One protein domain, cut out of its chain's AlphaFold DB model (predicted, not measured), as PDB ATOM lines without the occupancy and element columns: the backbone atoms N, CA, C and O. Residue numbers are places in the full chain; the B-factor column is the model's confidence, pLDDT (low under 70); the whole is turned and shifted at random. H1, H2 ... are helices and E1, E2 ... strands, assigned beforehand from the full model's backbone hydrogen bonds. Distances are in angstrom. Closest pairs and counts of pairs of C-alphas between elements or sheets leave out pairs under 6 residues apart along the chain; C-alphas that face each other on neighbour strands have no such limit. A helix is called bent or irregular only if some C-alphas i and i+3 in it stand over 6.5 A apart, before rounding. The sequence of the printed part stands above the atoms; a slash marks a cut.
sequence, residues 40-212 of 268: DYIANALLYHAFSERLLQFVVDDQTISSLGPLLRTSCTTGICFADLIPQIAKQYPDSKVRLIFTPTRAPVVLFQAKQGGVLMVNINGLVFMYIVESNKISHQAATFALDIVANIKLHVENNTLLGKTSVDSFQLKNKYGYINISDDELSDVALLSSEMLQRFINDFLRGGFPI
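Overview. This is residues 40 to 212 of the 268 residues of the protein "LBP/BPI/CETP family domain-containing protein" of Wuchereria bancrofti (UniProt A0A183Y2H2). A long, twisted antiparallel sheet, with E4, E5 and E6 as its long bent strands, is covered in part by one long helix, H4, which runs along E5 and E6. H1 lies beside E3 near one end of the sheet, while the short helices H2 and H3 and the long link of residues 61 to 81 gather toward the other end. The 173 printed residues hold four named helices and six named strands, in the order H1 E1 H2 H3 E2 E3 E4 E5 E6 H4, and the class is mixed. The sheet is branched at E4. The whole is compact, with a radius of gyration of the C-alphas of 17.7 A, yet elongated, spanning 52 by 33 by 28 A.

Along the chain. H1, residues 41 to 52, begins with C-alpha 41 at (262.202, 261.763, 67.339) and is 16.0 A long. E1 is residues 58 to 60, H2 residues 82 to 85 and H3 residues 87 to 92. E2, residues 97 to 104, measures 23.0 A, and E3, residues 109 to 113, 12.6 A. E4, residues 119 to 133, measures 40.1 A and bends by 53 degrees at residue 126. E5, residues 139 to 158, measures 47.3 A and bends by 88 degrees at residue 142. E6, residues 161 to 178, measures 45.5 A and bends by 61 degrees at residue 175. H4, residues 184 to 208, is 36.4 A long and ends with C-alpha 208 at (261.176, 285.131, 73.630).

Arrangement. E3, E4, E5 and E6 form a meander, each strand the antiparallel neighbour of the one before, in three hairpins. N 111 and O 121 of E3 and E4 are 2.8 A apart, N 122 and O 151 of E4 and E5 2.8 A, and N 154 and O 165 of E5 and E6 2.8 A. E2 and E3 lie on one side of E4, beside residues 125 to 133 and 119 to 123, and E5 on the other side. N 101 of E2 and O 129 of E4 are 2.9 A apart. E1 is antiparallel to E2, with N 60 and O 100 2.8 A apart. H4 is on the sheet at a height of 7.5 A, over E5 and E6, and runs along the strands, at 21 degrees to E6 on the local plane; its closest C-alphas to E6 are those of Leu 206 and Gly 164, 5.0 A apart. H1 is on the sheet too, over none of the strands; the C-alphas of Asn 44 and Val 109, its closest to E3, are 5.8 A apart. H2 touches H4, which touches it with residues 186 to 190 alone; the closest C-alphas of the two are those of Leu 85 and Glu 186, 5.8 A apart. H2 and H3 only just touch, only at the corner, with 3 pairs of C-alphas within 8 A, the closest those of Ala 83 and Ala 90, 5.4 A. In H1 every O i to N i+4 pair is within hydrogen-bond range, in H4 20 of 21 and in H3 1 of 2, while H2 is too short for such a pair.

Size, cuts and confidence. The C-alphas farthest apart, those of Gln 92 and Asn 159, are 54.0 A apart. The printed part has no cut. The link from E1 to H2, 21 residues, is long, and the other links are tight. Mean pLDDT of the printed part is 93.2, and no printed residue is under 70.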
ATOM      1  N   ASP A  40     259.346 264.373  65.697       96.40
ATOM      2  CA  ASP A  40     259.375 264.377  67.163       96.40
ATOM      3  C   ASP A  40     260.470 263.478  67.761       96.40
ATOM      4  O   ASP A  40     260.853 263.649  68.921       96.40
ATOM      5  N   TYR A  41     261.038 262.562  66.969       96.29
ATOM      6  CA  TYR A  41     262.202 261.763  67.339       96.29
ATOM      7  C   TYR A  41     263.361 262.620  67.851       96.29
ATOM      8  O   TYR A  41     264.026 262.220  68.799       96.29
ATOM      9  N   ILE A  42     263.584 263.805  67.269       94.43
ATOM     10  CA  ILE A  42     264.681 264.694  67.673       94.43
ATOM     11  C   ILE A  42     264.527 265.104  69.140       94.43
ATOM     12  O   ILE A  42     265.454 264.932  69.929       94.43
ATOM     13  N   ALA A  43     263.342 265.591  69.521       95.48
ATOM     14  CA  ALA A  43     263.061 265.993  70.896       95.48
ATOM     15  C   ALA A  43     263.151 264.795  71.854       95.48
ATOM     16  O   ALA A  43     263.811 264.877  72.887       95.48
ATOM     17  N   ASN A  44     262.547 263.664  71.483       97.62
ATOM     18  CA  ASN A  44     262.548 262.457  72.312       97.62
ATOM     19  C   ASN A  44     263.951 261.875  72.518       97.62
ATOM     20  O   ASN A  44     264.280 261.461  73.625       97.62
ATOM     21  N   ALA A  45     264.793 261.854  71.483       96.81
ATOM     22  CA  ALA A  45     266.161 261.355  71.583       96.81
ATOM     23  C   ALA A  45     267.019 262.235  72.503       96.81
ATOM     24  O   ALA A  45     267.739 261.717  73.355       96.81
ATOM     25  N   LEU A  46     266.899 263.562  72.385       96.00
ATOM     26  CA  LEU A  46     267.593 264.503  73.267       96.00
ATOM     27  C   LEU A  46     267.140 264.354  74.726       96.00
ATOM     28  O   LEU A  46     267.977 264.263  75.623       96.00
ATOM     29  N   LEU A  47     265.828 264.272  74.964       97.26
ATOM     30  CA  LEU A  47     265.263 264.083  76.303       97.26
ATOM     31  C   LEU A  47     265.632 262.725  76.904       97.26
ATOM     32  O   LEU A  47     265.879 262.642  78.106       97.26
ATOM     33  N   TYR A  48     265.719 261.677  76.083       97.23
ATOM     34  CA  TYR A  48     266.191 260.365  76.512       97.23
ATOM     35  C   TYR A  48     267.636 260.417  77.010       97.23
ATOM     36  O   TYR A  48     267.908 259.946  78.112       97.23
ATOM     37  N   HIS A  49     268.546 261.030  76.246       96.23
ATOM     38  CA  HIS A  49     269.948 261.155  76.656       96.23
ATOM     39  C   HIS A  49     270.104 262.050  77.892       96.23
ATOM     40  O   HIS A  49     270.836 261.706  78.819       96.23
ATOM     41  N   ALA A  50     269.365 263.162  77.960       96.13
ATOM     42  CA  ALA A  50     269.349 264.028  79.139       96.13
ATOM     43  C   ALA A  50     268.836 263.285  80.386       96.13
ATOM     44  O   ALA A  50     269.396 263.428  81.473       96.13
ATOM     45  N   PHE A  51     267.808 262.448  80.231       96.65
ATOM     46  CA  PHE A  51     267.312 261.573  81.289       96.65
ATOM     47  C   PHE A  51     268.353 260.528  81.711       96.65
ATOM     48  O   PHE A  51     268.628 260.395  82.903       96.65
ATOM     49  N   SER A  52     268.963 259.812  80.759       94.78
ATOM     50  CA  SER A  52     269.934 258.750  81.060       94.78
ATOM     51  C   SER A  52     271.186 259.265  81.765       94.78
ATOM     52  O   SER A  52     271.781 258.544  82.561       94.78
ATOM     53  N   GLU A  53     271.554 260.521  81.513       93.84
ATOM     54  CA  GLU A  53     272.686 261.202  82.151       93.84
ATOM     55  C   GLU A  53     272.262 262.058  83.364       93.84
ATOM     56  O   GLU A  53     273.049 262.851  83.874       93.84
ATOM     57  N   ARG A  54     271.023 261.894  83.862       93.70
ATOM     58  CA  ARG A  54     270.468 262.570  85.059       93.70
ATOM     59  C   ARG A  54     270.447 264.106  84.989       93.70
ATOM     60  O   ARG A  54     270.311 264.767  86.013       93.70
ATOM     61  N   LEU A  55     270.495 264.680  83.789       95.67
ATOM     62  CA  LEU A  55     270.473 266.132  83.555       95.67
ATOM     63  C   LEU A  55     269.092 266.769  83.764       95.67
ATOM     64  O   LEU A  55     268.961 267.988  83.735       95.67
ATOM     65  N   LEU A  56     268.058 265.948  83.947       95.98
ATOM     66  CA  LEU A  56     266.672 266.376  84.154       95.98
ATOM     67  C   LEU A  56     266.234 266.302  85.628       95.98
ATOM     68  O   LEU A  56     265.038 266.335  85.914       95.98
ATOM     69  N   GLN A  57     267.183 266.153  86.558       96.23
ATOM     70  CA  GLN A  57     266.928 266.291  87.990       96.23
ATOM     71  C   GLN A  57     267.034 267.769  88.378       96.23
ATOM     72  O   GLN A  57     268.054 268.408  88.121       96.23
ATOM     73  N   PHE A  58     266.001 268.305  89.024       94.21
ATOM     74  CA  PHE A  58     265.937 269.721  89.382       94.21
ATOM     75  C   PHE A  58     265.738 269.889  90.886       94.21
ATOM     76  O   PHE A  58     264.921 269.197  91.495       94.21
ATOM     77  N   VAL A  59     266.476 270.830  91.471       95.01
ATOM     78  CA  VAL A  59     266.299 271.274  92.856       95.01
ATOM     79  C   VAL A  59     265.564 272.608  92.826       95.01
ATOM     80  O   VAL A  59     265.934 273.496  92.063       95.01
ATOM     81  N   VAL A  60     264.520 272.717  93.640       93.24
ATOM     82  CA  VAL A  60     263.706 273.917  93.810       93.24
ATOM     83  C   VAL A  60     263.710 274.284  95.291       93.24
ATOM     84  O   VAL A  60     263.123 273.599  96.127       93.24
ATOM     85  N   ASP A  61     264.418 275.357  95.609       92.80
ATOM     86  CA  ASP A  61     264.546 275.976  96.926       92.80
ATOM     87  C   ASP A  61     264.700 277.500  96.784       92.80
ATOM     88  O   ASP A  61     264.662 278.055  95.683       92.80
ATOM     89  N   ASP A  62     264.861 278.192  97.910       87.66
ATOM     90  CA  ASP A  62     264.967 279.650  97.959       87.66
ATOM     91  C   ASP A  62     266.227 280.212  97.281       87.66
ATOM     92  O   ASP A  62     266.292 281.413  97.014       87.66
ATOM     93  N   GLN A  63     267.219 279.365  96.991       87.61
ATOM     94  CA  GLN A  63     268.474 279.757  96.351       87.61
ATOM     95  C   GLN A  63     268.449 279.530  94.838       87.61
ATOM     96  O   GLN A  63     268.995 280.331  94.084       87.61
ATOM     97  N   THR A  64     267.822 278.441  94.397       88.80
ATOM     98  CA  THR A  64     267.756 278.041  92.983       88.80
ATOM     99  C   THR A  64     266.741 278.857  92.189       88.80
ATOM    100  O   THR A  64     267.042 279.281  91.074       88.80
ATOM    101  N   ILE A  65     265.559 279.121  92.757       84.28
ATOM    102  CA  ILE A  65     264.530 279.967  92.142       84.28
ATOM    103  C   ILE A  65     264.079 281.000  93.175       84.28
ATOM    104  O   ILE A  65     263.088 280.820  93.882       84.28
ATOM    105  N   SER A  66     264.815 282.109  93.266       84.43
ATOM    106  CA  SER A  66     264.618 283.137  94.300       84.43
ATOM    107  C   SER A  66     263.196 283.711  94.351       84.43
ATOM    108  O   SER A  66     262.708 284.043  95.432       84.43
ATOM    109  N   SER A  67     262.492 283.762  93.216       85.26
ATOM    110  CA  SER A  67     261.089 284.186  93.140       85.26
ATOM    111  C   SER A  67     260.121 283.264  93.893       85.26
ATOM    112  O   SER A  67     259.040 283.708  94.271       85.26
ATOM    113  N   LEU A  68     260.505 282.011  94.163       86.02
ATOM    114  CA  LEU A  68     259.735 281.050  94.960       86.02
ATOM    115  C   LEU A  68     260.113 281.064  96.444       86.02
ATOM    116  O   LEU A  68     259.440 280.430  97.251       86.02
ATOM    117  N   GLY A  69     261.163 281.790  96.835       88.32
ATOM    118  CA  GLY A  69     261.662 281.814  98.212       88.32
ATOM    119  C   GLY A  69     260.614 282.150  99.288       88.32
ATOM    120  O   GLY A  69     260.663 281.539 100.356       88.32
ATOM    121  N   PRO A  70     259.662 283.080  99.061       89.95
ATOM    122  CA  PRO A  70     258.556 283.318  99.995       89.95
ATOM    123  C   PRO A  70     257.578 282.138 100.104       89.95
ATOM    124  O   PRO A  70     257.087 281.861 101.195       89.95
ATOM    125  N   LEU A  71     257.341 281.420  98.999       90.51
ATOM    126  CA  LEU A  71     256.433 280.271  98.943       90.51
ATOM    127  C   LEU A  71     257.030 279.032  99.618       90.51
ATOM    128  O   LEU A  71     256.311 278.267 100.252       90.51
ATOM    129  N   LEU A  72     258.346 278.837  99.520       92.81
ATOM    130  CA  LEU A  72     259.067 277.653 100.006       92.81
ATOM    131  C   LEU A  72     259.428 277.741 101.499       92.81
ATOM    132  O   LEU A  72     260.556 277.461 101.914       92.81
ATOM    133  N   ARG A  73     258.456 278.146 102.319       93.46
ATOM    134  CA  ARG A  73     258.575 278.298 103.776       93.46
ATOM    135  C   ARG A  73     257.427 277.600 104.486       93.46
ATOM    136  O   ARG A  73     256.305 277.579 103.986       93.46
ATOM    137  N   THR A  74     257.705 277.082 105.676       92.46
ATOM    138  CA  THR A  74     256.708 276.448 106.550       92.46
ATOM    139  C   THR A  74     256.067 277.432 107.531       92.46
ATOM    140  O   THR A  74     255.245 277.038 108.354       92.46
ATOM    141  N   SER A  75     256.431 278.714 107.483       91.49
ATOM    142  CA  SER A  75     255.813 279.780 108.273       91.49
ATOM    143  C   SER A  75     255.911 281.103 107.512       91.49
ATOM    144  O   SER A  75     256.967 281.444 106.968       91.49
ATOM    145  N   CYS A  76     254.809 281.848 107.453       89.71
ATOM    146  CA  CYS A  76     254.734 283.172 106.842       89.71
ATOM    147  C   CYS A  76     253.715 284.043 107.588       89.71
ATOM    148  O   CYS A  76     252.709 283.551 108.090       89.71
ATOM    149  N   THR A  77     254.001 285.343 107.698       85.13
ATOM    150  CA  THR A  77     253.091 286.341 108.295       85.13
ATOM    151  C   THR A  77     252.301 287.113 107.243       85.13
ATOM    152  O   THR A  77     251.251 287.673 107.545       85.13
ATOM    153  N   THR A  78     252.814 287.170 106.013       84.97
ATOM    154  CA  THR A  78     252.203 287.847 104.870       84.97
ATOM    155  C   THR A  78     252.388 287.011 103.605       84.97
ATOM    156  O   THR A  78     253.400 286.326 103.443       84.97
ATOM    157  N   GLY A  79     251.424 287.110 102.687       85.06
ATOM    158  CA  GLY A  79     251.423 286.341 101.442       85.06
ATOM    159  C   GLY A  79     251.020 284.879 101.636       85.06
ATOM    160  O   GLY A  79     250.590 284.494 102.716       85.06
ATOM    161  N   ILE A  80     251.138 284.101 100.559       85.77
ATOM    162  CA  ILE A  80     250.900 282.654 100.561       85.77
ATOM    163  C   ILE A  80     252.250 281.957 100.734       85.77
ATOM    164  O   ILE A  80     253.219 282.325 100.061       85.77
ATOM    165  N   CYS A  81     252.320 280.942 101.589       90.56
ATOM    166  CA  CYS A  81     253.444 280.014 101.658       90.56
ATOM    167  C   CYS A  81     252.988 278.556 101.753       90.56
ATOM    168  O   CYS A  81     251.803 278.240 101.795       90.56
ATOM    169  N   PHE A  82     253.953 277.636 101.774       89.30
ATOM    170  CA  PHE A  82     253.699 276.198 101.818       89.30
ATOM    171  C   PHE A  82     252.846 275.774 103.025       89.30
ATOM    172  O   PHE A  82     252.100 274.804 102.938       89.30
ATOM    173  N   ALA A  83     252.931 276.516 104.133       89.36
ATOM    174  CA  ALA A  83     252.102 276.317 105.319       89.36
ATOM    175  C   ALA A  83     250.601 276.511 105.067       89.36
ATOM    176  O   ALA A  83     249.803 275.832 105.703       89.36
ATOM    177  N   ASP A  84     250.217 277.405 104.154       90.87
ATOM    178  CA  ASP A  84     248.804 277.660 103.850       90.87
ATOM    179  C   ASP A  84     248.189 276.513 103.042       90.87
ATOM    180  O   ASP A  84     247.001 276.233 103.165       90.87
ATOM    181  N   LEU A  85     249.015 275.833 102.240       90.86
ATOM    182  CA  LEU A  85     248.611 274.700 101.403       90.86
ATOM    183  C   LEU A  85     248.692 273.368 102.155       90.86
ATOM    184  O   LEU A  85     247.891 272.470 101.923       90.86
ATOM    185  N   ILE A  86     249.669 273.229 103.055       91.10
ATOM    186  CA  ILE A  86     249.868 272.032 103.878       91.10
ATOM    187  C   ILE A  86     250.021 272.454 105.346       91.10
ATOM    188  O   ILE A  86     251.134 272.444 105.880       91.10
ATOM    189  N   PRO A  87     248.929 272.787 106.057       90.02
ATOM    190  CA  PRO A  87     248.995 273.301 107.431       90.02
ATOM    191  C   PRO A  87     249.721 272.383 108.422       90.02
ATOM    192  O   PRO A  87     250.290 272.841 109.416       90.02
ATOM    193  N   GLN A  88     249.736 271.075 108.162       87.94
ATOM    194  CA  GLN A  88     250.447 270.104 108.996       87.94
ATOM    195  C   GLN A  88     251.968 270.314 109.004       87.94
ATOM    196  O   GLN A  88     252.606 270.055 110.026       87.94
ATOM    197  N   ILE A  89     252.548 270.841 107.918       88.89
ATOM    198  CA  ILE A  89     253.995 271.076 107.819       88.89
ATOM    199  C   ILE A  89     254.457 272.140 108.816       88.89
ATOM    200  O   ILE A  89     255.502 271.984 109.438       88.89
ATOM    201  N   ALA A  90     253.644 273.180 109.025       88.15
ATOM    202  CA  ALA A  90     253.937 274.280 109.936       88.15
ATOM    203  C   ALA A  90     253.878 273.842 111.402       88.15
ATOM    204  O   ALA A  90     254.656 274.311 112.226       88.15
ATOM    205  N   LYS A  91     252.971 272.908 111.727       89.45
ATOM    206  CA  LYS A  91     252.843 272.359 113.083       89.45
ATOM    207  C   LYS A  91     254.049 271.511 113.474       89.45
ATOM    208  O   LYS A  91     254.483 271.571 114.618       89.45
ATOM    209  N   GLN A  92     254.553 270.701 112.545       90.21
ATOM    210  CA  GLN A  92     255.652 269.775 112.822       90.21
ATOM    211  C   GLN A  92     257.030 270.419 112.638       90.21
ATOM    212  O   GLN A  92     257.961 270.082 113.364       90.21
ATOM    213  N   TYR A  93     257.147 271.351 111.692       91.55
ATOM    214  CA  TYR A  93     258.396 272.008 111.324       91.55
ATOM    215  C   TYR A  93     258.195 273.526 111.213       91.55
ATOM    216  O   TYR A  93     258.219 274.062 110.102       91.55
ATOM    217  N   PRO A  94     257.965 274.245 112.326       91.44
ATOM    218  CA  PRO A  94     257.841 275.700 112.291       91.44
ATOM    219  C   PRO A  94     259.142 276.364 111.814       91.44
ATOM    220  O   PRO A  94     260.223 275.775 111.897       91.44
ATOM    221  N   ASP A  95     259.031 277.588 111.290       91.64
ATOM    222  CA  ASP A  95     260.160 278.467 110.934       91.64
ATOM    223  C   ASP A  95     261.258 277.801 110.080       91.64
ATOM    224  O   ASP A  95     262.453 278.079 110.209       91.64
ATOM    225  N   SER A  96     260.847 276.905 109.183       94.17
ATOM    226  CA  SER A  96     261.730 276.091 108.354       94.17
ATOM    227  C   SER A  96     261.546 276.394 106.866       94.17
ATOM    228  O   SER A  96     260.550 276.978 106.424       94.17
ATOM    229  N   LYS A  97     262.536 276.005 106.059       94.30
ATOM    230  CA  LYS A  97     262.491 276.139 104.598       94.30
ATOM    231  C   LYS A  97     262.154 274.809 103.944       94.30
ATOM    232  O   LYS A  97     262.488 273.750 104.469       94.30
ATOM    233  N   VAL A  98     261.538 274.872 102.771       94.70
ATOM    234  CA  VAL A  98     261.209 273.696 101.964       94.70
ATOM    235  C   VAL A  98     262.157 273.627 100.774       94.70
ATOM    236  O   VAL A  98     262.313 274.591 100.030       94.70
ATOM    237  N   ARG A  99     262.776 272.465 100.575       95.17
ATOM    238  CA  ARG A  99     263.509 272.121  99.355       95.17
ATOM    239  C   ARG A  99     262.788 270.977  98.662       95.17
ATOM    240  O   ARG A  99     262.590 269.916  99.248       95.17
ATOM    241  N   LEU A 100     262.441 271.173  97.399       95.83
ATOM    242  CA  LEU A 100     261.852 270.153  96.546       95.83
ATOM    243  C   LEU A 100     262.906 269.646  95.566       95.83
ATOM    244  O   LEU A 100     263.642 270.426  94.969       95.83
ATOM    245  N   ILE A 101     262.984 268.332  95.390       96.81
ATOM    246  CA  ILE A 101     263.862 267.706  94.403       96.81
ATOM    247  C   ILE A 101     262.986 266.901  93.454       96.81
ATOM    248  O   ILE A 101     262.463 265.850  93.826       96.81
ATOM    249  N   PHE A 102     262.830 267.386  92.227       97.49
ATOM    250  CA  PHE A 102     262.176 266.633  91.166       97.49
ATOM    251  C   PHE A 102     263.171 265.671  90.524       97.49
ATOM    252  O   PHE A 102     264.257 266.068  90.100       97.49
ATOM    253  N   THR A 103     262.778 264.404  90.425       97.90
ATOM    254  CA  THR A 103     263.545 263.347  89.765       97.90
ATOM    255  C   THR A 103     262.639 262.608  88.781       97.90
ATOM    256  O   THR A 103     261.690 261.954  89.219       97.90
ATOM    257  N   PRO A 104     262.894 262.671  87.465       98.21
ATOM    258  CA  PRO A 104     262.098 261.932  86.494       98.21
ATOM    259  C   PRO A 104     262.240 260.421  86.713       98.21
ATOM    260  O   PRO A 104     263.317 259.925  87.035       98.21
ATOM    261  N   THR A 105     261.153 259.676  86.524       97.95
ATOM    262  CA  THR A 105     261.143 258.200  86.614       97.95
ATOM    263  C   THR A 105     261.289 257.537  85.248       97.95
ATOM    264  O   THR A 105     261.640 256.363  85.156       97.95
ATOM    265  N   ARG A 106     261.039 258.299  84.180       97.69
ATOM    266  CA  ARG A 106     261.251 257.934  82.778       97.69
ATOM    267  C   ARG A 106     261.609 259.180  81.974       97.69
ATOM    268  O   ARG A 106     261.318 260.295  82.406       97.69
ATOM    269  N   ALA A 107     262.200 258.987  80.797       98.01
ATOM    270  CA  ALA A 107     262.451 260.084  79.871       98.01
ATOM    271  C   ALA A 107     261.131 260.797  79.516       98.01
ATOM    272  O   ALA A 107     260.161 260.109  79.175       98.01
ATOM    273  N   PRO A 108     261.072 262.141  79.589       98.16
ATOM    274  CA  PRO A 108     259.923 262.885  79.097       98.16
ATOM    275  C   PRO A 108     259.658 262.582  77.625       98.16
ATOM    276  O   PRO A 108     260.593 262.411  76.840       98.16
ATOM    277  N   VAL A 109     258.382 262.532  77.255       98.17
ATOM    278  CA  VAL A 109     257.959 262.202  75.891       98.17
ATOM    279  C   VAL A 109     257.289 263.408  75.264       98.17
ATOM    280  O   VAL A 109     256.351 263.963  75.835       98.17
ATOM    281  N   VAL A 110     257.739 263.769  74.068       97.99
ATOM    282  CA  VAL A 110     257.120 264.786  73.219       97.99
ATOM    283  C   VAL A 110     256.485 264.094  72.021       97.99
ATOM    284  O   VAL A 110     257.153 263.382  71.276       97.99
ATOM    285  N   LEU A 111     255.190 264.305  71.826       97.66
ATOM    286  CA  LEU A 111     254.418 263.721  70.741       97.66
ATOM    287  C   LEU A 111     253.782 264.825  69.904       97.66
ATOM    288  O   LEU A 111     253.015 265.639  70.415       97.66
ATOM    289  N   PHE A 112     254.071 264.830  68.607       97.43
ATOM    290  CA  PHE A 112     253.450 265.778  67.684       97.43
ATOM    291  C   PHE A 112     252.128 265.190  67.194       97.43
ATOM    292  O   PHE A 112     252.091 264.033  66.762       97.43
ATOM    293  N   GLN A 113     251.047 265.963  67.294       96.72
ATOM    294  CA  GLN A 113     249.707 265.519  66.920       96.72
ATOM    295  C   GLN A 113     249.013 266.564  66.054       96.72
ATOM    296  O   GLN A 113     248.946 267.735  66.426       96.72
ATOM    297  N   ALA A 114     248.409 266.128  64.947       94.85
ATOM    298  CA  ALA A 114     247.649 267.001  64.049       94.85
ATOM    299  C   ALA A 114     246.304 267.473  64.642       94.85
ATOM    300  O   ALA A 114     245.654 268.382  64.118       94.85
ATOM    301  N   LYS A 115     245.851 266.844  65.734       92.17
ATOM    302  CA  LYS A 115     244.574 267.156  66.389       92.17
ATOM    303  C   LYS A 115     244.529 268.605  66.892       92.17
ATOM    304  O   LYS A 115     245.553 269.189  67.234       92.17
ATOM    305  N   GLN A 116     243.321 269.167  66.987       88.13
ATOM    306  CA  GLN A 116     243.072 270.499  67.570       88.13
ATOM    307  C   GLN A 116     243.879 271.648  66.923       88.13
ATOM    308  O   GLN A 116     244.249 272.613  67.593       88.13
ATOM    309  N   GLY A 117     244.146 271.545  65.617       90.30
ATOM    310  CA  GLY A 117     244.927 272.538  64.871       90.30
ATOM    311  C   GLY A 117     246.442 272.352  64.967       90.30
ATOM    312  O   GLY A 117     247.176 273.215  64.497       90.30
ATOM    313  N   GLY A 118     246.907 271.237  65.536       95.10
ATOM    314  CA  GLY A 118     248.323 270.937  65.676       95.10
ATOM    315  C   GLY A 118     248.862 271.301  67.056       95.10
ATOM    316  O   GLY A 118     248.885 272.474  67.434       95.10
ATOM    317  N   VAL A 119     249.316 270.300  67.809       96.94
ATOM    318  CA  VAL A 119     249.897 270.477  69.147       96.94
ATOM    319  C   VAL A 119     251.093 269.557  69.369       96.94
ATOM    320  O   VAL A 119     251.153 268.437  68.859       96.94
ATOM    321  N   LEU A 120     252.041 270.035  70.169       97.17
ATOM    322  CA  LEU A 120     253.097 269.238  70.780       97.17
ATOM    323  C   LEU A 120     252.622 268.831  72.173       97.17
ATOM    324  O   LEU A 120     252.565 269.666  73.072       97.17
ATOM    325  N   MET A 121     252.284 267.561  72.350       97.68
ATOM    326  CA  MET A 121     251.936 267.013  73.654       97.68
ATOM    327  C   MET A 121     253.205 266.580  74.382       97.68
ATOM    328  O   MET A 121     253.988 265.796  73.849       97.68
ATOM    329  N   VAL A 122     253.392 267.050  75.608       98.19
ATOM    330  CA  VAL A 122     254.529 266.721  76.467       98.19
ATOM    331  C   VAL A 122     254.023 265.964  77.688       98.19
ATOM    332  O   VAL A 122     253.119 266.437  78.373       98.19
ATOM    333  N   ASN A 123     254.616 264.802  77.962       98.34
ATOM    334  CA  ASN A 123     254.333 263.993  79.145       98.34
ATOM    335  C   ASN A 123     255.587 263.911  80.017       98.34
ATOM    336  O   ASN A 123     256.650 263.500  79.539       98.34
ATOM    337  N   ILE A 124     255.457 264.284  81.288       98.40
ATOM    338  CA  ILE A 124     256.542 264.265  82.273       98.40
ATOM    339  C   ILE A 124     256.077 263.458  83.478       98.40
ATOM    340  O   ILE A 124     255.009 263.707  84.030       98.40
ATOM    341  N   ASN A 125     256.900 262.507  83.914       98.34
ATOM    342  CA  ASN A 125     256.616 261.691  85.085       98.34
ATOM    343  C   ASN A 125     257.842 261.617  85.975       98.34
ATOM    344  O   ASN A 125     258.966 261.451  85.492       98.34
ATOM    345  N   GLY A 126     257.623 261.698  87.279       98.13
ATOM    346  CA  GLY A 126     258.715 261.661  88.231       98.13
ATOM    347  C   GLY A 126     258.269 261.515  89.667       98.13
ATOM    348  O   GLY A 126     257.094 261.302  89.968       98.13
ATOM    349  N   LEU A 127     259.248 261.635  90.550       98.15
ATOM    350  CA  LEU A 127     259.062 261.775  91.980       98.15
ATOM    351  C   LEU A 127     259.491 263.175  92.403       98.15
ATOM    352  O   LEU A 127     260.485 263.704  91.906       98.15
ATOM    353  N   VAL A 128     258.752 263.756  93.339       97.66
ATOM    354  CA  VAL A 128     259.123 264.989  94.028       97.66
ATOM    355  C   VAL A 128     259.441 264.626  95.466       97.66
ATOM    356  O   VAL A 128     258.562 264.191  96.208       97.66
ATOM    357  N   PHE A 129     260.702 264.784  95.854       96.78
ATOM    358  CA  PHE A 129     261.143 264.594  97.229       96.78
ATOM    359  C   PHE A 129     261.107 265.929  97.955       96.78
ATOM    360  O   PHE A 129     261.749 266.887  97.525       96.78
ATOM    361  N   MET A 130     260.369 265.981  99.057       95.36
ATOM    362  CA  MET A 130     260.261 267.165  99.891       95.36
ATOM    363  C   MET A 130     261.186 267.037 101.093       95.36
ATOM    364  O   MET A 130     261.050 266.112 101.894       95.36
ATOM    365  N   TYR A 131     262.098 267.993 101.222       95.26
ATOM    366  CA  TYR A 131     263.009 268.138 102.344       95.26
ATOM    367  C   TYR A 131     262.670 269.395 103.135       95.26
ATOM    368  O   TYR A 131     262.451 270.461 102.560       95.26
ATOM    369  N   ILE A 132     262.680 269.270 104.455       95.05
ATOM    370  CA  ILE A 132     262.656 270.398 105.379       95.05
ATOM    371  C   ILE A 132     264.094 270.759 105.700       95.05
ATOM    372  O   ILE A 132     264.876 269.880 106.053       95.05
ATOM    373  N   VAL A 133     264.430 272.036 105.565       94.77
ATOM    374  CA  VAL A 133     265.726 272.596 105.937       94.77
ATOM    375  C   VAL A 133     265.515 273.500 107.145       94.77
ATOM    376  O   VAL A 133     264.932 274.582 107.029       94.77
ATOM    377  N   GLU A 134     265.977 273.042 108.303       90.97
ATOM    378  CA  GLU A 134     265.881 273.768 109.570       90.97
ATOM    379  C   GLU A 134     266.948 274.873 109.676       90.97
ATOM    380  O   GLU A 134     267.918 274.926 108.913       90.97
ATOM    381  N   SER A 135     266.806 275.761 110.667       86.55
ATOM    382  CA  SER A 135     267.730 276.886 110.908       86.55
ATOM    383  C   SER A 135     269.189 276.461 111.131       86.55
ATOM    384  O   SER A 135     270.118 277.180 110.766       86.55
ATOM    385  N   ASN A 136     269.409 275.264 111.679       87.32
ATOM    386  CA  ASN A 136     270.728 274.646 111.858       87.32
ATOM    387  C   ASN A 136     271.315 274.052 110.552       87.32
ATOM    388  O   ASN A 136     272.386 273.448 110.588       87.32
ATOM    389  N   LYS A 137     270.635 274.226 109.407       83.37
ATOM    390  CA  LYS A 137     270.941 273.652 108.081       83.37
ATOM    391  C   LYS A 137     270.836 272.128 107.996       83.37
ATOM    392  O   LYS A 137     271.191 271.558 106.961       83.37
ATOM    393  N   ILE A 138     270.329 271.464 109.031       89.33
ATOM    394  CA  ILE A 138     270.002 270.044 108.954       89.33
ATOM    395  C   ILE A 138     268.801 269.895 108.019       89.33
ATOM    396  O   ILE A 138     267.863 270.692 108.040       89.33
ATOM    397  N   SER A 139     268.890 268.911 107.125       92.28
ATOM    398  CA  SER A 139     267.849 268.618 106.144       92.28
ATOM    399  C   SER A 139     267.261 267.237 106.398       92.28
ATOM    400  O   SER A 139     268.003 266.255 106.439       92.28
ATOM    401  N   HIS A 140     265.938 267.150 106.499       91.17
ATOM    402  CA  HIS A 140     265.214 265.890 106.671       91.17
ATOM    403  C   HIS A 140     264.202 265.701 105.547       91.17
ATOM    404  O   HIS A 140     263.458 266.621 105.213       91.17
ATOM    405  N   GLN A 141     264.158 264.505 104.957       94.11
ATOM    406  CA  GLN A 141     263.124 264.168 103.982       94.11
ATOM    407  C   GLN A 141     261.788 264.001 104.711       94.11
ATOM    408  O   GLN A 141     261.641 263.098 105.527       94.11
ATOM    409  N   ALA A 142     260.815 264.850 104.394       93.93
ATOM    410  CA  ALA A 142     259.495 264.840 105.014       93.93
ATOM    411  C   ALA A 142     258.469 264.025 104.220       93.93
ATOM    412  O   ALA A 142     257.657 263.314 104.814       93.93
ATOM    413  N   ALA A 143     258.501 264.103 102.886       94.90
ATOM    414  CA  ALA A 143     257.555 263.393 102.027       94.90
ATOM    415  C   ALA A 143     258.108 263.113 100.625       94.90
ATOM    416  O   ALA A 143     259.152 263.621 100.207       94.90
ATOM    417  N   THR A 144     257.400 262.270  99.887       96.71
ATOM    418  CA  THR A 144     257.658 261.916  98.497       96.71
ATOM    419  C   THR A 144     256.340 261.793  97.761       96.71
ATOM    420  O   THR A 144     255.455 261.038  98.169       96.71
ATOM    421  N   PHE A 145     256.245 262.498  96.641       96.98
ATOM    422  CA  PHE A 145     255.070 262.516  95.784       96.98
ATOM    423  C   PHE A 145     255.404 261.919  94.424       96.98
ATOM    424  O   PHE A 145     256.501 262.125  93.909       96.98
ATOM    425  N   ALA A 146     254.459 261.211  93.816       97.79
ATOM    426  CA  ALA A 146     254.494 260.947  92.387       97.79
ATOM    427  C   ALA A 146     253.917 262.148  91.638       97.79
ATOM    428  O   ALA A 146     252.845 262.629  91.998       97.79
ATOM    429  N   LEU A 147     254.629 262.592  90.605       98.29
ATOM    430  CA  LEU A 147     254.245 263.694  89.733       98.29
ATOM    431  C   LEU A 147     253.929 263.162  88.332       98.29
ATOM    432  O   LEU A 147     254.732 262.423  87.752       98.29
ATOM    433  N   ASP A 148     252.781 263.567  87.797       98.30
ATOM    434  CA  ASP A 148     252.354 263.324  86.418       98.30
ATOM    435  C   ASP A 148     251.900 264.651  85.796       98.30
ATOM    436  O   ASP A 148     251.013 265.316  86.335       98.30
ATOM    437  N   ILE A 149     252.551 265.067  84.708       98.52
ATOM    438  CA  ILE A 149     252.239 266.306  83.993       98.52
ATOM    439  C   ILE A 149     251.961 265.986  82.530       98.52
ATOM    440  O   ILE A 149     252.783 265.361  81.852       98.52
ATOM    441  N   VAL A 150     250.851 266.529  82.034       98.37
ATOM    442  CA  VAL A 150     250.493 266.566  80.616       98.37
ATOM    443  C   VAL A 150     250.354 268.022  80.198       98.37
ATOM    444  O   VAL A 150     249.517 268.752  80.727       98.37
ATOM    445  N   ALA A 151     251.161 268.449  79.231       98.09
ATOM    446  CA  ALA A 151     251.118 269.797  78.680       98.09
ATOM    447  C   ALA A 151     250.972 269.766  77.157       98.09
ATOM    448  O   ALA A 151     251.508 268.884  76.491       98.09
ATOM    449  N   ASN A 152     250.277 270.751  76.598       97.45
ATOM    450  CA  ASN A 152     250.129 270.945  75.162       97.45
ATOM    451  C   ASN A 152     250.744 272.280  74.748       97.45
ATOM    452  O   ASN A 152     250.374 273.335  75.257       97.45
ATOM    453  N   ILE A 153     251.664 272.234  73.787       96.64
ATOM    454  CA  ILE A 153     252.353 273.403  73.243       96.64
ATOM    455  C   ILE A 153     251.860 273.646  71.818       96.64
ATOM    456  O   ILE A 153     251.946 272.773  70.952       96.64
ATOM    457  N   LYS A 154     251.353 274.850  71.561       95.50
ATOM    458  CA  LYS A 154     251.038 275.347  70.221       95.50
ATOM    459  C   LYS A 154     252.199 276.182  69.715       95.50
ATOM    460  O   LYS A 154     252.679 277.057  70.433       95.50
ATOM    461  N   LEU A 155     252.623 275.919  68.486       93.25
ATOM    462  CA  LEU A 155     253.704 276.643  67.828       93.25
ATOM    463  C   LEU A 155     253.146 277.563  66.749       93.25
ATOM    464  O   LEU A 155     252.179 277.224  66.071       93.25
ATOM    465  N   HIS A 156     253.786 278.708  66.577       91.43
ATOM    466  CA  HIS A 156     253.576 279.589  65.437       91.43
ATOM    467  C   HIS A 156     254.888 280.292  65.102       91.43
ATOM    468  O   HIS A 156     255.823 280.291  65.899       91.43
ATOM    469  N   VAL A 157     254.974 280.863  63.908       90.02
ATOM    470  CA  VAL A 157     256.142 281.631  63.483       90.02
ATOM    471  C   VAL A 157     255.717 283.062  63.238       90.02
ATOM    472  O   VAL A 157     254.736 283.306  62.541       90.02
ATOM    473  N   GLU A 158     256.493 283.994  63.772       88.91
ATOM    474  CA  GLU A 158     256.381 285.420  63.488       88.91
ATOM    475  C   GLU A 158     257.785 285.972  63.235       88.91
ATOM    476  O   GLU A 158     258.708 285.664  63.985       88.91
ATOM    477  N   ASN A 159     257.979 286.764  62.175       85.64
ATOM    478  CA  ASN A 159     259.263 287.415  61.873       85.64
ATOM    479  C   ASN A 159     260.476 286.459  61.950       85.64
ATOM    480  O   ASN A 159     261.501 286.780  62.551       85.64
ATOM    481  N   ASN A 160     260.349 285.258  61.372       83.09
ATOM    482  CA  ASN A 160     261.367 284.190  61.382       83.09
ATOM    483  C   ASN A 160     261.759 283.669  62.775       83.09
ATOM    484  O   ASN A 160     262.787 283.007  62.939       83.09
ATOM    485  N   THR A 161     260.925 283.934  63.774       90.21
ATOM    486  CA  THR A 161     261.070 283.460  65.146       90.21
ATOM    487  C   THR A 161     259.995 282.418  65.421       90.21
ATOM    488  O   THR A 161     258.805 282.673  65.237       90.21
ATOM    489  N   LEU A 162     260.413 281.226  65.844       91.02
ATOM    490  CA  LEU A 162     259.514 280.179  66.309       91.02
ATOM    491  C   LEU A 162     259.044 280.521  67.721       91.02
ATOM    492  O   LEU A 162     259.823 280.478  68.673       91.02
ATOM    493  N   LEU A 163     257.766 280.839  67.845       94.49
ATOM    494  CA  LEU A 163     257.099 281.166  69.093       94.49
ATOM    495  C   LEU A 163     256.245 279.988  69.558       94.49
ATOM    496  O   LEU A 163     255.786 279.157  68.767       94.49
ATOM    497  N   GLY A 164     256.006 279.930  70.865       94.06
ATOM    498  CA  GLY A 164     255.211 278.879  71.477       94.06
ATOM    499  C   GLY A 164     254.254 279.407  72.536       94.06
ATOM    500  O   GLY A 164     254.508 280.424  73.177       94.06
ATOM    501  N   LYS A 165     253.154 278.687  72.741       96.09
ATOM    502  CA  LYS A 165     252.258 278.873  73.882       96.09
ATOM    503  C   LYS A 165     251.880 277.517  74.455       96.09
ATOM    504  O   LYS A 165     251.422 276.645  73.721       96.09
ATOM    505  N   THR A 166     252.039 277.369  75.760       96.82
ATOM    506  CA  THR A 166     251.793 276.138  76.509       96.82
ATOM    507  C   THR A 166     250.526 276.248  77.346       96.82
ATOM    508  O   THR A 166     250.279 277.275  77.987       96.82
ATOM    509  N   SER A 167     249.761 275.162  77.350       97.38
ATOM    510  CA  SER A 167     248.692 274.842  78.294       97.38
ATOM    511  C   SER A 167     249.131 273.634  79.117       97.38
ATOM    512  O   SER A 167     249.609 272.655  78.541       97.38
ATOM    513  N   VAL A 168     249.015 273.697  80.440       98.04
ATOM    514  CA  VAL A 168     249.217 272.540  81.321       98.04
ATOM    515  C   VAL A 168     247.847 271.925  81.582       98.04
ATOM    516  O   VAL A 168     247.080 272.408  82.407       98.04
ATOM    517  N   ASP A 169     247.532 270.874  80.831       96.42
ATOM    518  CA  ASP A 169     246.208 270.249  80.830       96.42
ATOM    519  C   ASP A 169     246.011 269.315  82.030       96.42
ATOM    520  O   ASP A 169     244.890 269.109  82.490       96.42
ATOM    521  N   SER A 170     247.098 268.735  82.543       97.94
ATOM    522  CA  SER A 170     247.081 267.961  83.780       97.94
ATOM    523  C   SER A 170     248.373 268.163  84.558       97.94
ATOM    524  O   SER A 170     249.460 268.112  83.987       97.94
ATOM    525  N   PHE A 171     248.243 268.362  85.865       98.39
ATOM    526  CA  PHE A 171     249.335 268.370  86.827       98.39
ATOM    527  C   PHE A 171     248.826 267.639  88.065       98.39
ATOM    528  O   PHE A 171     247.926 268.125  88.744       98.39
ATOM    529  N   GLN A 172     249.347 266.446  88.331       97.93
ATOM    530  CA  GLN A 172     248.866 265.594  89.416       97.93
ATOM    531  C   GLN A 172     250.000 265.263  90.370       97.93
ATOM    532  O   GLN A 172     251.051 264.775  89.952       97.93
ATOM    533  N   LEU A 173     249.742 265.473  91.657       97.48
ATOM    534  CA  LEU A 173     250.570 264.986  92.748       97.48
ATOM    535  C   LEU A 173     249.824 263.869  93.470       97.48
ATOM    536  O   LEU A 173     248.635 263.985  93.745       97.48
ATOM    537  N   LYS A 174     250.523 262.777  93.773       95.68
ATOM    538  CA  LYS A 174     249.990 261.684  94.595       95.68
ATOM    539  C   LYS A 174     250.968 261.333  95.691       95.68
ATOM    540  O   LYS A 174     252.159 261.173  95.414       95.68
ATOM    541  N   ASN A 175     250.473 261.157  96.909       93.84
ATOM    542  CA  ASN A 175     251.310 260.721  98.015       93.84
ATOM    543  C   ASN A 175     251.903 259.325  97.726       93.84
ATOM    544  O   ASN A 175     251.235 258.447  97.172       93.84
ATOM    545  N   LYS A 176     253.186 259.126  98.043       92.56
ATOM    546  CA  LYS A 176     253.868 257.826  97.938       92.56
ATOM    547  C   LYS A 176     254.387 257.367  99.289       92.56
ATOM    548  O   LYS A 176     254.059 256.267  99.718       92.56
ATOM    549  N   TYR A 177     255.197 258.203  99.928       87.66
ATOM    550  CA  TYR A 177     255.796 257.946 101.232       87.66
ATOM    551  C   TYR A 177     255.942 259.272 101.967       87.66
ATOM    552  O   TYR A 177     256.290 260.274 101.348       87.66
ATOM    553  N   GLY A 178     255.753 259.293 103.279       81.77
ATOM    554  CA  GLY A 178     256.007 260.496 104.057       81.77
ATOM    555  C   GLY A 178     255.855 260.276 105.549       81.77
ATOM    556  O   GLY A 178     255.140 259.380 105.987       81.77
ATOM    557  N   TYR A 179     256.548 261.115 106.311       84.94
ATOM    558  CA  TYR A 179     256.383 261.241 107.759       84.94
ATOM    559  C   TYR A 179     255.286 262.256 108.115       84.94
ATOM    560  O   TYR A 179     254.859 262.315 109.265       84.94
ATOM    561  N   ILE A 180     254.833 263.032 107.123       84.28
ATOM    562  CA  ILE A 180     253.707 263.964 107.209       84.28
ATOM    563  C   ILE A 180     252.519 263.351 106.468       84.28
ATOM    564  O   ILE A 180     252.647 262.941 105.310       84.28
ATOM    565  N   ASN A 181     251.358 263.310 107.121       85.15
ATOM    566  CA  ASN A 181     250.125 262.808 106.527       85.15
ATOM    567  C   ASN A 181     249.429 263.895 105.696       85.15
ATOM    568  O   ASN A 181     248.508 264.549 106.174       85.15
ATOM    569  N   ILE A 182     249.887 264.099 104.466       91.23
ATOM    570  CA  ILE A 182     249.333 265.113 103.561       91.23
ATOM    571  C   ILE A 182     248.109 264.533 102.849       91.23
ATOM    572  O   ILE A 182     248.211 263.451 102.258       91.23
ATOM    573  N   SER A 183     246.976 265.233 102.923       92.16
ATOM    574  CA  SER A 183     245.722 264.807 102.296       92.16
ATOM    575  C   SER A 183     245.744 265.006 100.776       92.16
ATOM    576  O   SER A 183     246.523 265.795 100.239       92.16
ATOM    577  N   ASP A 184     244.872 264.292 100.061       92.40
ATOM    578  CA  ASP A 184     244.743 264.452  98.606       92.40
ATOM    579  C   ASP A 184     244.213 265.846  98.221       92.40
ATOM    580  O   ASP A 184     244.581 266.369  97.167       92.40
ATOM    581  N   ASP A 185     243.408 266.474  99.085       93.50
ATOM    582  CA  ASP A 185     242.914 267.842  98.892       93.50
ATOM    583  C   ASP A 185     244.059 268.861  99.030       93.50
ATOM    584  O   ASP A 185     244.266 269.674  98.131       93.50
ATOM    585  N   GLU A 186     244.887 268.743 100.080       93.14
ATOM    586  CA  GLU A 186     246.094 269.571 100.270       93.14
ATOM    587  C   GLU A 186     247.052 269.423  99.068       93.14
ATOM    588  O   GLU A 186     247.587 270.403  98.546       93.14
ATOM    589  N   LEU A 187     247.248 268.196  98.564       94.44
ATOM    590  CA  LEU A 187     248.063 267.957  97.366       94.44
ATOM    591  C   LEU A 187     247.448 268.531  96.089       94.44
ATOM    592  O   LEU A 187     248.196 268.935  95.196       94.44
ATOM    593  N   SER A 188     246.120 268.566  95.987       95.24
ATOM    594  CA  SER A 188     245.416 269.135  94.838       95.24
ATOM    595  C   SER A 188     245.589 270.653  94.774       95.24
ATOM    596  O   SER A 188     245.849 271.185  93.692       95.24
ATOM    597  N   ASP A 189     245.566 271.337  95.918       93.35
ATOM    598  CA  ASP A 189     245.838 272.777  96.001       93.35
ATOM    599  C   ASP A 189     247.293 273.101  95.621       93.35
ATOM    600  O   ASP A 189     247.555 273.999  94.811       93.35
ATOM    601  N   VAL A 190     248.255 272.315  96.124       93.61
ATOM    602  CA  VAL A 190     249.671 272.431  95.728       93.61
ATOM    603  C   VAL A 190     249.845 272.181  94.230       93.61
ATOM    604  O   VAL A 190     250.593 272.906  93.567       93.61
ATOM    605  N   ALA A 191     249.170 271.169  93.682       96.19
ATOM    606  CA  ALA A 191     249.218 270.832  92.265       96.19
ATOM    607  C   ALA A 191     248.652 271.957  91.386       96.19
ATOM    608  O   ALA A 191     249.278 272.312  90.387       96.19
ATOM    609  N   LEU A 192     247.521 272.555  91.773       95.01
ATOM    610  CA  LEU A 192     246.908 273.674  91.058       95.01
ATOM    611  C   LEU A 192     247.845 274.887  91.017       95.01
ATOM    612  O   LEU A 192     248.157 275.380  89.930       95.01
ATOM    613  N   LEU A 193     248.359 275.317  92.175       92.55
ATOM    614  CA  LEU A 193     249.285 276.448  92.238       92.55
ATOM    615  C   LEU A 193     250.555 276.167  91.420       92.55
ATOM    616  O   LEU A 193     250.970 276.990  90.602       92.55
ATOM    617  N   SER A 194     251.149 274.982  91.588       93.15
ATOM    618  CA  SER A 194     252.363 274.582  90.864       93.15
ATOM    619  C   SER A 194     252.146 274.546  89.349       93.15
ATOM    620  O   SER A 194     253.016 274.987  88.596       93.15
ATOM    621  N   SER A 195     250.983 274.066  88.901       96.64
ATOM    622  CA  SER A 195     250.590 274.028  87.490       96.64
ATOM    623  C   SER A 195     250.553 275.425  86.876       96.64
ATOM    624  O   SER A 195     251.180 275.672  85.843       96.64
ATOM    625  N   GLU A 196     249.884 276.374  87.538       94.50
ATOM    626  CA  GLU A 196     249.799 277.749  87.051       94.50
ATOM    627  C   GLU A 196     251.167 278.426  86.985       94.50
ATOM    628  O   GLU A 196     251.474 279.128  86.017       94.50
ATOM    629  N   MET A 197     251.998 278.222  88.008       92.16
ATOM    630  CA  MET A 197     253.343 278.783  88.060       92.16
ATOM    631  C   MET A 197     254.230 278.208  86.955       92.16
ATOM    632  O   MET A 197     254.875 278.968  86.230       92.16
ATOM    633  N   LEU A 198     254.212 276.883  86.773       93.88
ATOM    634  CA  LEU A 198     254.947 276.204  85.711       93.88
ATOM    635  C   LEU A 198     254.490 276.685  84.329       93.88
ATOM    636  O   LEU A 198     255.321 277.002  83.478       93.88
ATOM    637  N   GLN A 199     253.179 276.796  84.109       97.36
ATOM    638  CA  GLN A 199     252.627 277.283  82.848       97.36
ATOM    639  C   GLN A 199     253.082 278.716  82.544       97.36
ATOM    640  O   GLN A 199     253.448 279.010  81.404       97.36
ATOM    641  N   ARG A 200     253.055 279.617  83.536       94.89
ATOM    642  CA  ARG A 200     253.536 281.000  83.375       94.89
ATOM    643  C   ARG A 200     255.020 281.021  83.028       94.89
ATOM    644  O   ARG A 200     255.380 281.622  82.023       94.89
ATOM    645  N   PHE A 201     255.841 280.283  83.775       92.30
ATOM    646  CA  PHE A 201     257.279 280.182  83.530       92.30
ATOM    647  C   PHE A 201     257.596 279.701  82.106       92.30
ATOM    648  O   PHE A 201     258.367 280.337  81.389       92.30
ATOM    649  N   ILE A 202     256.950 278.617  81.659       94.23
ATOM    650  CA  ILE A 202     257.140 278.095  80.300       94.23
ATOM    651  C   ILE A 202     256.677 279.119  79.258       94.23
ATOM    652  O   ILE A 202     257.354 279.320  78.254       94.23
ATOM    653  N   ASN A 203     255.541 279.785  79.467       96.45
ATOM    654  CA  ASN A 203     255.043 280.782  78.519       96.45
ATOM    655  C   ASN A 203     255.922 282.033  78.448       96.45
ATOM    656  O   ASN A 203     256.072 282.591  77.364       96.45
ATOM    657  N   ASP A 204     256.513 282.468  79.557       93.21
ATOM    658  CA  ASP A 204     257.465 283.578  79.558       93.21
ATOM    659  C   ASP A 204     258.746 283.199  78.805       93.21
ATOM    660  O   ASP A 204     259.238 283.990  78.000       93.21
ATOM    661  N   PHE A 205     259.225 281.962  78.970       91.18
ATOM    662  CA  PHE A 205     260.345 281.435  78.190       91.18
ATOM    663  C   PHE A 205     260.021 281.351  76.688       91.18
ATOM    664  O   PHE A 205     260.786 281.834  75.854       91.18
ATOM    665  N   LEU A 206     258.858 280.802  76.326       93.09
ATOM    666  CA  LEU A 206     258.440 280.650  74.927       93.09
ATOM    667  C   LEU A 206     258.055 281.974  74.247       93.09
ATOM    668  O   LEU A 206     258.033 282.026  73.017       93.09
ATOM    669  N   ARG A 207     257.784 283.041  75.014       91.22
ATOM    670  CA  ARG A 207     257.505 284.384  74.478       91.22
ATOM    671  C   ARG A 207     258.728 285.003  73.803       91.22
ATOM    672  O   ARG A 207     258.561 285.739  72.837       91.22
ATOM    673  N   GLY A 208     259.935 284.704  74.288       88.59
ATOM    674  CA  GLY A 208     261.176 285.131  73.630       88.59
ATOM    675  C   GLY A 208     261.384 284.463  72.266       88.59
ATOM    676  O   GLY A 208     262.017 285.041  71.385       88.59
ATOM    677  N   GLY A 209     260.801 283.275  72.088       90.48
ATOM    678  CA  GLY A 209     260.907 282.478  70.875       90.48
ATOM    679  C   GLY A 209     262.322 281.992  70.572       90.48
ATOM    680  O   GLY A 209     263.284 282.262  71.290       90.48
ATOM    681  N   PHE A 210     262.444 281.253  69.474       89.55
ATOM    682  CA  PHE A 210     263.716 280.756  68.965       89.55
ATOM    683  C   PHE A 210     263.905 281.226  67.524       89.55
ATOM    684  O   PHE A 210     263.087 280.874  66.668       89.55
ATOM    685  N   PRO A 211     264.952 282.012  67.216       88.13
ATOM    686  CA  PRO A 211     265.204 282.425  65.846       88.13
ATOM    687  C   PRO A 211     265.509 281.191  65.000       88.13
ATOM    688  O   PRO A 211     266.356 280.368  65.356       88.13
ATOM    689  N   ILE A 212     264.819 281.055  63.871       85.33
ATOM    690  CA  ILE A 212     265.061 279.943  62.956       85.33
ATOM    691  C   ILE A 212     266.412 280.191  62.276       85.33
ATOM    692  O   ILE A 212     266.610 281.260  61.687       85.33
TER     693      ILE A 212